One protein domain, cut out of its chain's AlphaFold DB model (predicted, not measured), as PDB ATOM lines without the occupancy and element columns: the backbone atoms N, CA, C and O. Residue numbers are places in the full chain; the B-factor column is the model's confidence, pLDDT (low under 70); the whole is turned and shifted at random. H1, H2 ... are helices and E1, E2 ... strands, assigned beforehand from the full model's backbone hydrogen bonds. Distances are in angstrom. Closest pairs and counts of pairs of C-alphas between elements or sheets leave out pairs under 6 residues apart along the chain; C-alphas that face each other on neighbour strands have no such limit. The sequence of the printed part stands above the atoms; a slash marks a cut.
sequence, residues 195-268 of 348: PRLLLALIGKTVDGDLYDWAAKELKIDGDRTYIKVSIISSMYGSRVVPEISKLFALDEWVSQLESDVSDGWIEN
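Overview. This is residues 195 to 268 of the 348 residues of an uncharacterized protein of Methylococcaceae bacterium TMED69 (UniProt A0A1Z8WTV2). H2 and H4 pack crosswise on H3, H1 lies nearby, and H5 leads away as an arm with E1 folding back at its tip. The 74 printed residues include five named helices, then one named strand: mostly helix. The whole spans 43 by 25 by 15 A and is only just compact, close to loose, with a radius of gyration of the C-alphas of 13.5 A.

Arrangement. Start at H1, residues 195 to 201, close but not clearly touching H3, residues 224 to 236. H2, residues 210 to 218, touches H3 about perpendicular, at 84 degrees; closest are C-alphas 211 and 228, 6.0 A. H4, residues 242 to 247, touches H3 about perpendicular, at 89 degrees; closest are C-alphas 231 and 244, 6.4 A. Every O i to N i+4 pair in H1 to H4 is within hydrogen-bond range, as in H5, residues 250 to 260.

Along the chain. Find C-alpha 195 at (176.363, 234.145, 272.049). H3 runs 18.3 A, H5 15.2 A; E1, residues 265 to 267, ends at C-alpha 267 (183.329, 251.034, 267.409).

Size, cuts and confidence. Residues 259 to 265 stand free, the printed part has no cut, and no printed residue is under 70 in pLDDT.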
ATOM      1  N   PRO A 195     175.346 235.186 271.895       98.00
ATOM      2  CA  PRO A 195     176.363 234.145 272.049       98.00
ATOM      3  C   PRO A 195     176.853 233.563 270.721       98.00
ATOM      4  O   PRO A 195     178.049 233.343 270.543       98.00
ATOM      5  N   ARG A 196     175.945 233.309 269.768       98.19
ATOM      6  CA  ARG A 196     176.338 232.734 268.475       98.19
ATOM      7  C   ARG A 196     177.124 233.713 267.628       98.19
ATOM      8  O   ARG A 196     178.042 233.294 266.938       98.19
ATOM      9  N   LEU A 197     176.768 234.992 267.681       98.38
ATOM     10  CA  LEU A 197     177.516 236.033 267.000       98.38
ATOM     11  C   LEU A 197     178.939 236.108 267.548       98.38
ATOM     12  O   LEU A 197     179.877 236.140 266.765       98.38
ATOM     13  N   LEU A 198     179.108 236.045 268.871       97.69
ATOM     14  CA  LEU A 198     180.432 236.045 269.486       97.69
ATOM     15  C   LEU A 198     181.278 234.833 269.058       97.69
ATOM     16  O   LEU A 198     182.450 234.995 268.737       97.69
ATOM     17  N   LEU A 199     180.677 233.637 268.984       97.75
ATOM     18  CA  LEU A 199     181.347 232.443 268.454       97.75
ATOM     19  C   LEU A 199     181.701 232.590 266.967       97.75
ATOM     20  O   LEU A 199     182.822 232.276 266.572       97.75
ATOM     21  N   ALA A 200     180.783 233.115 266.154       98.00
ATOM     22  CA  ALA A 200     181.013 233.313 264.725       98.00
ATOM     23  C   ALA A 200     182.177 234.282 264.467       98.00
ATOM     24  O   ALA A 200     182.978 234.051 263.566       98.00
ATOM     25  N   LEU A 201     182.312 235.322 265.295       96.88
ATOM     26  CA  LEU A 201     183.405 236.294 265.213       96.88
ATOM     27  C   LEU A 201     184.785 235.692 265.521       96.88
ATOM     28  O   LEU A 201     185.785 236.227 265.057       96.88
ATOM     29  N   ILE A 202     184.847 234.574 266.250       95.50
ATOM     30  CA  ILE A 202     186.083 233.805 266.482       95.50
ATOM     31  C   ILE A 202     186.193 232.576 265.562       95.50
ATOM     32  O   ILE A 202     186.935 231.641 265.852       95.50
ATOM     33  N   GLY A 203     185.422 232.547 264.467       95.94
ATOM     34  CA  GLY A 203     185.454 231.477 263.468       95.94
ATOM     35  C   GLY A 203     184.794 230.168 263.907       95.94
ATOM     36  O   GLY A 203     185.007 229.137 263.273       95.94
ATOM     37  N   LYS A 204     183.995 230.178 264.983       95.94
ATOM     38  CA  LYS A 204     183.260 229.002 265.464       95.94
ATOM     39  C   LYS A 204     181.794 229.065 265.050       95.94
ATOM     40  O   LYS A 204     181.088 230.034 265.320       95.94
ATOM     41  N   THR A 205     181.303 227.977 264.476       94.50
ATOM     42  CA  THR A 205     179.882 227.776 264.179       94.50
ATOM     43  C   THR A 205     179.337 226.626 265.010       94.50
ATOM     44  O   THR A 205     180.051 225.669 265.296       94.50
ATOM     45  N   VAL A 206     178.067 226.716 265.402       94.62
ATOM     46  CA  VAL A 206     177.411 225.696 266.229       94.62
ATOM     47  C   VAL A 206     176.151 225.217 265.532       94.62
ATOM     48  O   VAL A 206     175.224 226.002 265.324       94.62
ATOM     49  N   ASP A 207     176.092 223.929 265.229       92.25
ATOM     50  CA  ASP A 207     174.885 223.290 264.715       92.25
ATOM     51  C   ASP A 207     173.962 222.864 265.867       92.25
ATOM     52  O   ASP A 207     174.414 222.513 266.956       92.25
ATOM     53  N   GLY A 208     172.648 222.891 265.638       93.06
ATOM     54  CA  GLY A 208     171.663 222.486 266.647       93.06
ATOM     55  C   GLY A 208     171.514 223.486 267.801       93.06
ATOM     56  O   GLY A 208     171.647 224.694 267.598       93.06
ATOM     57  N   ASP A 209     171.172 223.008 269.000       95.19
ATOM     58  CA  ASP A 209     170.993 223.855 270.186       95.19
ATOM     59  C   ASP A 209     172.346 224.284 270.779       95.19
ATOM     60  O   ASP A 209     173.199 223.459 271.104       95.19
ATOM     61  N   LEU A 210     172.534 225.599 270.932       96.44
ATOM     62  CA  LEU A 210     173.782 226.184 271.425       96.44
ATOM     63  C   LEU A 210     174.120 225.727 272.846       96.44
ATOM     64  O   LEU A 210     175.291 225.534 273.167       96.44
ATOM     65  N   TYR A 211     173.117 225.639 273.713       96.06
ATOM     66  CA  TYR A 211     173.331 225.386 275.131       96.06
ATOM     67  C   TYR A 211     173.632 223.910 275.362       96.06
ATOM     68  O   TYR A 211     174.539 223.604 276.129       96.06
ATOM     69  N   ASP A 212     172.962 223.013 274.636       94.94
ATOM     70  CA  ASP A 212     173.282 221.583 274.662       94.94
ATOM     71  C   ASP A 212     174.689 221.314 274.109       94.94
ATOM     72  O   ASP A 212     175.426 220.488 274.649       94.94
ATOM     73  N   TRP A 213     175.087 222.025 273.047       96.31
ATOM     74  CA  TRP A 213     176.458 221.974 272.536       96.31
ATOM     75  C   TRP A 213     177.463 222.469 273.584       96.31
ATOM     76  O   TRP A 213     178.412 221.756 273.904       96.31
ATOM     77  N   ALA A 214     177.228 223.641 274.179       94.94
ATOM     78  CA  ALA A 214     178.125 224.203 275.183       94.94
ATOM     79  C   ALA A 214     178.238 223.302 276.424       94.94
ATOM     80  O   ALA A 214     179.334 223.120 276.940       94.94
ATOM     81  N   ALA A 215     177.140 222.693 276.882       94.12
ATOM     82  CA  ALA A 215     177.160 221.746 277.995       94.12
ATOM     83  C   ALA A 215     178.104 220.562 277.720       94.12
ATOM     84  O   ALA A 215     178.922 220.210 278.573       94.12
ATOM     85  N   LYS A 216     178.041 220.001 276.503       94.62
ATOM     86  CA  LYS A 216     178.903 218.894 276.061       94.62
ATOM     87  C   LYS A 216     180.370 219.305 275.956       94.62
ATOM     88  O   LYS A 216     181.226 218.598 276.476       94.62
ATOM     89  N   GLU A 217     180.652 220.445 275.325       94.06
ATOM     90  CA  GLU A 217     182.020 220.964 275.174       94.06
ATOM     91  C   GLU A 217     182.677 221.252 276.525       94.06
ATOM     92  O   GLU A 217     183.851 220.951 276.738       94.06
ATOM     93  N   LEU A 218     181.908 221.813 277.460       91.75
ATOM     94  CA  LEU A 218     182.409 222.185 278.778       91.75
ATOM     95  C   LEU A 218     182.397 221.026 279.780       91.75
ATOM     96  O   LEU A 218     182.958 221.175 280.864       91.75
ATOM     97  N   LYS A 219     181.775 219.889 279.436       92.38
ATOM     98  CA  LYS A 219     181.532 218.756 280.346       92.38
ATOM     99  C   LYS A 219     180.853 219.201 281.648       92.38
ATOM    100  O   LYS A 219     181.216 218.751 282.731       92.38
ATOM    101  N   ILE A 220     179.900 220.126 281.532       86.25
ATOM    102  CA  ILE A 220     179.133 220.640 282.668       86.25
ATOM    103  C   ILE A 220     177.807 219.894 282.721       86.25
ATOM    104  O   ILE A 220     177.002 219.988 281.794       86.25
ATOM    105  N   ASP A 221     177.568 219.216 283.839       83.38
ATOM    106  CA  ASP A 221     176.260 218.657 284.153       83.38
ATOM    107  C   ASP A 221     175.306 219.777 284.576       83.38
ATOM    108  O   ASP A 221     175.609 220.613 285.433       83.38
ATOM    109  N   GLY A 222     174.133 219.811 283.958       82.62
ATOM    110  CA  GLY A 222     173.112 220.801 284.254       82.62
ATOM    111  C   GLY A 222     171.980 220.746 283.249       82.62
ATOM    112  O   GLY A 222     172.134 220.252 282.131       82.62
ATOM    113  N   ASP A 223     170.826 221.269 283.646       90.06
ATOM    114  CA  ASP A 223     169.749 221.466 282.694       90.06
ATOM    115  C   ASP A 223     170.083 222.626 281.741       90.06
ATOM    116  O   ASP A 223     170.906 223.512 282.010       90.06
ATOM    117  N   ARG A 224     169.416 222.637 280.588       91.75
ATOM    118  CA  ARG A 224     169.608 223.665 279.561       91.75
ATOM    119  C   ARG A 224     169.435 225.088 280.112       91.75
ATOM    120  O   ARG A 224     170.114 226.018 279.671       91.75
ATOM    121  N   THR A 225     168.529 225.269 281.075       93.56
ATOM    122  CA  THR A 225     168.249 226.557 281.724       93.56
ATOM    123  C   THR A 225     169.457 227.066 282.502       93.56
ATOM    124  O   THR A 225     169.848 228.223 282.333       93.56
ATOM    125  N   TYR A 226     170.082 226.208 283.308       92.56
ATOM    126  CA  TYR A 226     171.278 226.534 284.075       92.56
ATOM    127  C   TYR A 226     172.446 226.925 283.167       92.56
ATOM    128  O   TYR A 226     173.104 227.944 283.407       92.56
ATOM    129  N   ILE A 227     172.675 226.167 282.089       94.12
ATOM    130  CA  ILE A 227     173.735 226.460 281.113       94.12
ATOM    131  C   ILE A 227     173.479 227.808 280.438       94.12
ATOM    132  O   ILE A 227     174.372 228.656 280.387       94.12
ATOM    133  N   LYS A 228     172.239 228.062 280.004       95.12
ATOM    134  CA  LYS A 228     171.844 229.350 279.425       95.12
ATOM    135  C   LYS A 228     172.113 230.516 280.368       95.12
ATOM    136  O   LYS A 228     172.749 231.489 279.965       95.12
ATOM    137  N   VAL A 229     171.657 230.430 281.618       94.50
ATOM    138  CA  VAL A 229     171.873 231.491 282.612       94.50
ATOM    139  C   VAL A 229     173.364 231.690 282.870       94.50
ATOM    140  O   VAL A 229     173.804 232.833 282.967       94.50
ATOM    141  N   SER A 230     174.149 230.616 282.926       94.31
ATOM    142  CA  SER A 230     175.596 230.683 283.158       94.31
ATOM    143  C   SER A 230     176.344 231.356 282.004       94.31
ATOM    144  O   SER A 230     177.208 232.198 282.256       94.31
ATOM    145  N   ILE A 231     175.978 231.057 280.749       95.12
ATOM    146  CA  ILE A 231     176.563 231.699 279.558       95.12
ATOM    147  C   ILE A 231     176.249 233.190 279.549       95.12
ATOM    148  O   ILE A 231     177.166 234.009 279.503       95.12
ATOM    149  N   ILE A 232     174.968 233.547 279.670       94.81
ATOM    150  CA  ILE A 232     174.548 234.951 279.682       94.81
ATOM    151  C   ILE A 232     175.215 235.684 280.851       94.81
ATOM    152  O   ILE A 232     175.821 236.731 280.658       94.81
ATOM    153  N   SER A 233     175.218 235.111 282.052       94.62
ATOM    154  CA  SER A 233     175.837 235.759 283.214       94.62
ATOM    155  C   SER A 233     177.347 235.978 283.050       94.62
ATOM    156  O   SER A 233     177.858 237.009 283.487       94.62
ATOM    157  N   SER A 234     178.046 235.063 282.371       94.56
ATOM    158  CA  SER A 234     179.484 235.193 282.077       94.56
ATOM    159  C   SER A 234     179.778 236.274 281.049       94.56
ATOM    160  O   SER A 234     180.702 237.066 281.242       94.56
ATOM    161  N   MET A 235     178.967 236.358 279.993       93.12
ATOM    162  CA  MET A 235     179.096 237.396 278.966       93.12
ATOM    163  C   MET A 235     178.809 238.794 279.528       93.12
ATOM    164  O   MET A 235     179.482 239.756 279.171       93.12
ATOM    165  N   TYR A 236     177.840 238.892 280.439       93.38
ATOM    166  CA  TYR A 236     177.397 240.149 281.040       93.38
ATOM    167  C   TYR A 236     178.128 240.525 282.338       93.38
ATOM    168  O   TYR A 236     177.916 241.613 282.874       93.38
ATOM    169  N   GLY A 237     179.003 239.650 282.839       91.00
ATOM    170  CA  GLY A 237     179.828 239.899 284.020       91.00
ATOM    171  C   GLY A 237     179.101 239.796 285.362       91.00
ATOM    172  O   GLY A 237     179.636 240.271 286.360       91.00
ATOM    173  N   SER A 238     177.906 239.200 285.419       89.50
ATOM    174  CA  SER A 238     177.197 238.958 286.686       89.50
ATOM    175  C   SER A 238     177.670 237.690 287.403       89.50
ATOM    176  O   SER A 238     177.518 237.581 288.617       89.50
ATOM    177  N   ARG A 239     178.263 236.736 286.676       90.38
ATOM    178  CA  ARG A 239     178.903 235.534 287.229       90.38
ATOM    179  C   ARG A 239     180.032 235.113 286.308       90.38
ATOM    180  O   ARG A 239     179.792 234.974 285.121       90.38
ATOM    181  N   VAL A 240     181.224 234.851 286.834       88.50
ATOM    182  CA  VAL A 240     182.342 234.346 286.025       88.50
ATOM    183  C   VAL A 240     182.391 232.827 286.131       88.50
ATOM    184  O   VAL A 240     182.581 232.287 287.218       88.50
ATOM    185  N   VAL A 241     182.210 232.145 285.002       91.88
ATOM    186  CA  VAL A 241     182.483 230.709 284.864       91.88
ATOM    187  C   VAL A 241     183.732 230.566 283.981       91.88
ATOM    188  O   VAL A 241     183.672 230.966 282.811       91.88
ATOM    189  N   PRO A 242     184.874 230.085 284.512       92.88
ATOM    190  CA  PRO A 242     186.141 230.031 283.774       92.88
ATOM    191  C   PRO A 242     186.053 229.263 282.452       92.88
ATOM    192  O   PRO A 242     186.563 229.711 281.427       92.88
ATOM    193  N   GLU A 243     185.335 228.143 282.447       94.19
ATOM    194  CA  GLU A 243     185.152 227.274 281.288       94.19
ATOM    195  C   GLU A 243     184.405 228.000 280.163       94.19
ATOM    196  O   GLU A 243     184.828 227.973 279.007       94.19
ATOM    197  N   ILE A 244     183.337 228.726 280.508       94.56
ATOM    198  CA  ILE A 244     182.585 229.565 279.565       94.56
ATOM    199  C   ILE A 244     183.459 230.717 279.067       94.56
ATOM    200  O   ILE A 244     183.460 231.014 277.873       94.56
ATOM    201  N   SER A 245     184.223 231.348 279.963       95.19
ATOM    202  CA  SER A 245     185.113 232.455 279.599       95.19
ATOM    203  C   SER A 245     186.135 232.018 278.553       95.19
ATOM    204  O   SER A 245     186.291 232.697 277.542       95.19
ATOM    205  N   LYS A 246     186.717 230.828 278.724       96.25
ATOM    206  CA  LYS A 246     187.623 230.214 277.751       96.25
ATOM    207  C   LYS A 246     186.920 229.817 276.449       96.25
ATOM    208  O   LYS A 246     187.454 230.050 275.368       96.25
ATOM    209  N   LEU A 247     185.728 229.220 276.520       96.19
ATOM    210  CA  LEU A 247     184.999 228.749 275.331       96.19
ATOM    211  C   LEU A 247     184.686 229.884 274.347       96.19
ATOM    212  O   LEU A 247     184.831 229.701 273.132       96.19
ATOM    213  N   PHE A 248     184.277 231.032 274.892       96.62
ATOM    214  CA  PHE A 248     183.888 232.233 274.151       96.62
ATOM    215  C   PHE A 248     185.016 233.272 274.020       96.62
ATOM    216  O   PHE A 248     184.756 234.361 273.512       96.62
ATOM    217  N   ALA A 249     186.239 232.949 274.466       97.12
ATOM    218  CA  ALA A 249     187.398 233.848 274.464       97.12
ATOM    219  C   ALA A 249     187.092 235.229 275.085       97.12
ATOM    220  O   ALA A 249     187.398 236.283 274.526       97.12
ATOM    221  N   LEU A 250     186.356 235.236 276.202       97.44
ATOM    222  CA  LEU A 250     185.796 236.469 276.747       97.44
ATOM    223  C   LEU A 250     186.888 237.415 277.273       97.44
ATOM    224  O   LEU A 250     186.704 238.630 277.220       97.44
ATOM    225  N   ASP A 251     187.979 236.883 277.830       96.81
ATOM    226  CA  ASP A 251     189.072 237.687 278.399       96.81
ATOM    227  C   ASP A 251     189.920 238.324 277.298       96.81
ATOM    228  O   ASP A 251     190.296 239.494 277.398       96.81
ATOM    229  N   GLU A 252     190.128 237.594 276.206       97.75
ATOM    230  CA  GLU A 252     190.757 238.082 274.985       97.75
ATOM    231  C   GLU A 252     189.922 239.203 274.360       97.75
ATOM    232  O   GLU A 252     190.457 240.264 274.043       97.75
ATOM    233  N   TRP A 253     188.599 239.020 274.269       97.88
ATOM    234  CA  TRP A 253     187.690 240.069 273.807       97.88
ATOM    235  C   TRP A 253     187.744 241.315 274.684       97.88
ATOM    236  O   TRP A 253     187.831 242.418 274.160       97.88
ATOM    237  N   VAL A 254     187.686 241.163 276.008       98.12
ATOM    238  CA  VAL A 254     187.770 242.309 276.926       98.12
ATOM    239  C   VAL A 254     189.086 243.058 276.729       98.12
ATOM    240  O   VAL A 254     189.055 244.271 276.551       98.12
ATOM    241  N   SER A 255     190.209 242.339 276.691       98.25
ATOM    242  CA  SER A 255     191.538 242.937 276.538       98.25
ATOM    243  C   SER A 255     191.670 243.697 275.216       98.25
ATOM    244  O   SER A 255     192.147 244.830 275.198       98.25
ATOM    245  N   GLN A 256     191.195 243.103 274.115       98.19
ATOM    246  CA  GLN A 256     191.192 243.750 272.803       98.19
ATOM    247  C   GLN A 256     190.313 245.005 272.806       98.19
ATOM    248  O   GLN A 256     190.773 246.075 272.417       98.19
ATOM    249  N   LEU A 257     189.073 244.899 273.295       98.38
ATOM    250  CA  LEU A 257     188.139 246.023 273.309       98.38
ATOM    251  C   LEU A 257     188.651 247.179 274.170       98.38
ATOM    252  O   LEU A 257     188.493 248.324 273.774       98.38
ATOM    253  N   GLU A 258     189.271 246.905 275.319       98.31
ATOM    254  CA  GLU A 258     189.885 247.942 276.155       98.31
ATOM    255  C   GLU A 258     191.048 248.639 275.440       98.31
ATOM    256  O   GLU A 258     191.179 249.856 275.552       98.31
ATOM    257  N   SER A 259     191.843 247.899 274.658       98.19
ATOM    258  CA  SER A 259     192.917 248.477 273.839       98.19
ATOM    259  C   SER A 259     192.411 249.300 272.649       98.19
ATOM    260  O   SER A 259     193.074 250.250 272.239       98.19
ATOM    261  N   ASP A 260     191.222 248.974 272.132       98.06
ATOM    262  CA  ASP A 260     190.576 249.686 271.025       98.06
ATOM    263  C   ASP A 260     189.866 250.974 271.478       98.06
ATOM    264  O   ASP A 260     189.429 251.767 270.638       98.06
ATOM    265  N   VAL A 261     189.720 251.203 272.792       98.25
ATOM    266  CA  VAL A 261     189.126 252.443 273.301       98.25
ATOM    267  C   VAL A 261     190.071 253.615 273.043       98.25
ATOM    268  O   VAL A 261     191.162 253.693 273.598       98.25
ATOM    269  N   SER A 262     189.599 254.590 272.272       97.69
ATOM    270  CA  SER A 262     190.304 255.841 271.991       97.69
ATOM    271  C   SER A 262     189.428 257.028 272.375       97.69
ATOM    272  O   SER A 262     188.274 257.107 271.962       97.69
ATOM    273  N   ASP A 263     189.934 257.926 273.225       96.50
ATOM    274  CA  ASP A 263     189.204 259.100 273.737       96.50
ATOM    275  C   ASP A 263     187.821 258.776 274.343       96.50
ATOM    276  O   ASP A 263     186.866 259.551 274.261       96.50
ATOM    277  N   GLY A 264     187.698 257.602 274.971       97.00
ATOM    278  CA  GLY A 264     186.434 257.122 275.531       97.00
ATOM    279  C   GLY A 264     185.437 256.635 274.478       97.00
ATOM    280  O   GLY A 264     184.264 256.466 274.803       97.00
ATOM    281  N   TRP A 265     185.873 256.392 273.246       98.06
ATOM    282  CA  TRP A 265     185.085 255.837 272.152       98.06
ATOM    283  C   TRP A 265     185.614 254.480 271.713       98.06
ATOM    284  O   TRP A 265     186.810 254.227 271.729       98.06
ATOM    285  N   ILE A 266     184.703 253.624 271.271       98.25
ATOM    286  CA  ILE A 266     185.005 252.388 270.553       98.25
ATOM    287  C   ILE A 266     183.990 252.230 269.428       98.25
ATOM    288  O   ILE A 266     182.907 252.818 269.472       98.25
ATOM    289  N   GLU A 267     184.296 251.416 268.429       98.44
ATOM    290  CA  GLU A 267     183.329 251.034 267.409       98.44
ATOM    291  C   GLU A 267     182.836 249.602 267.609       98.44
ATOM    292  O   GLU A 267     183.593 248.705 267.978       98.44
ATOM    293  N   ASN A 268     181.559 249.359 267.308       98.56
ATOM    294  CA  ASN A 268     181.055 247.997 267.165       98.56
ATOM    295  C   ASN A 268     181.699 247.306 265.942       98.56
ATOM    296  O   ASN A 268     182.383 247.941 265.131       98.56
TER     297      ASN A 268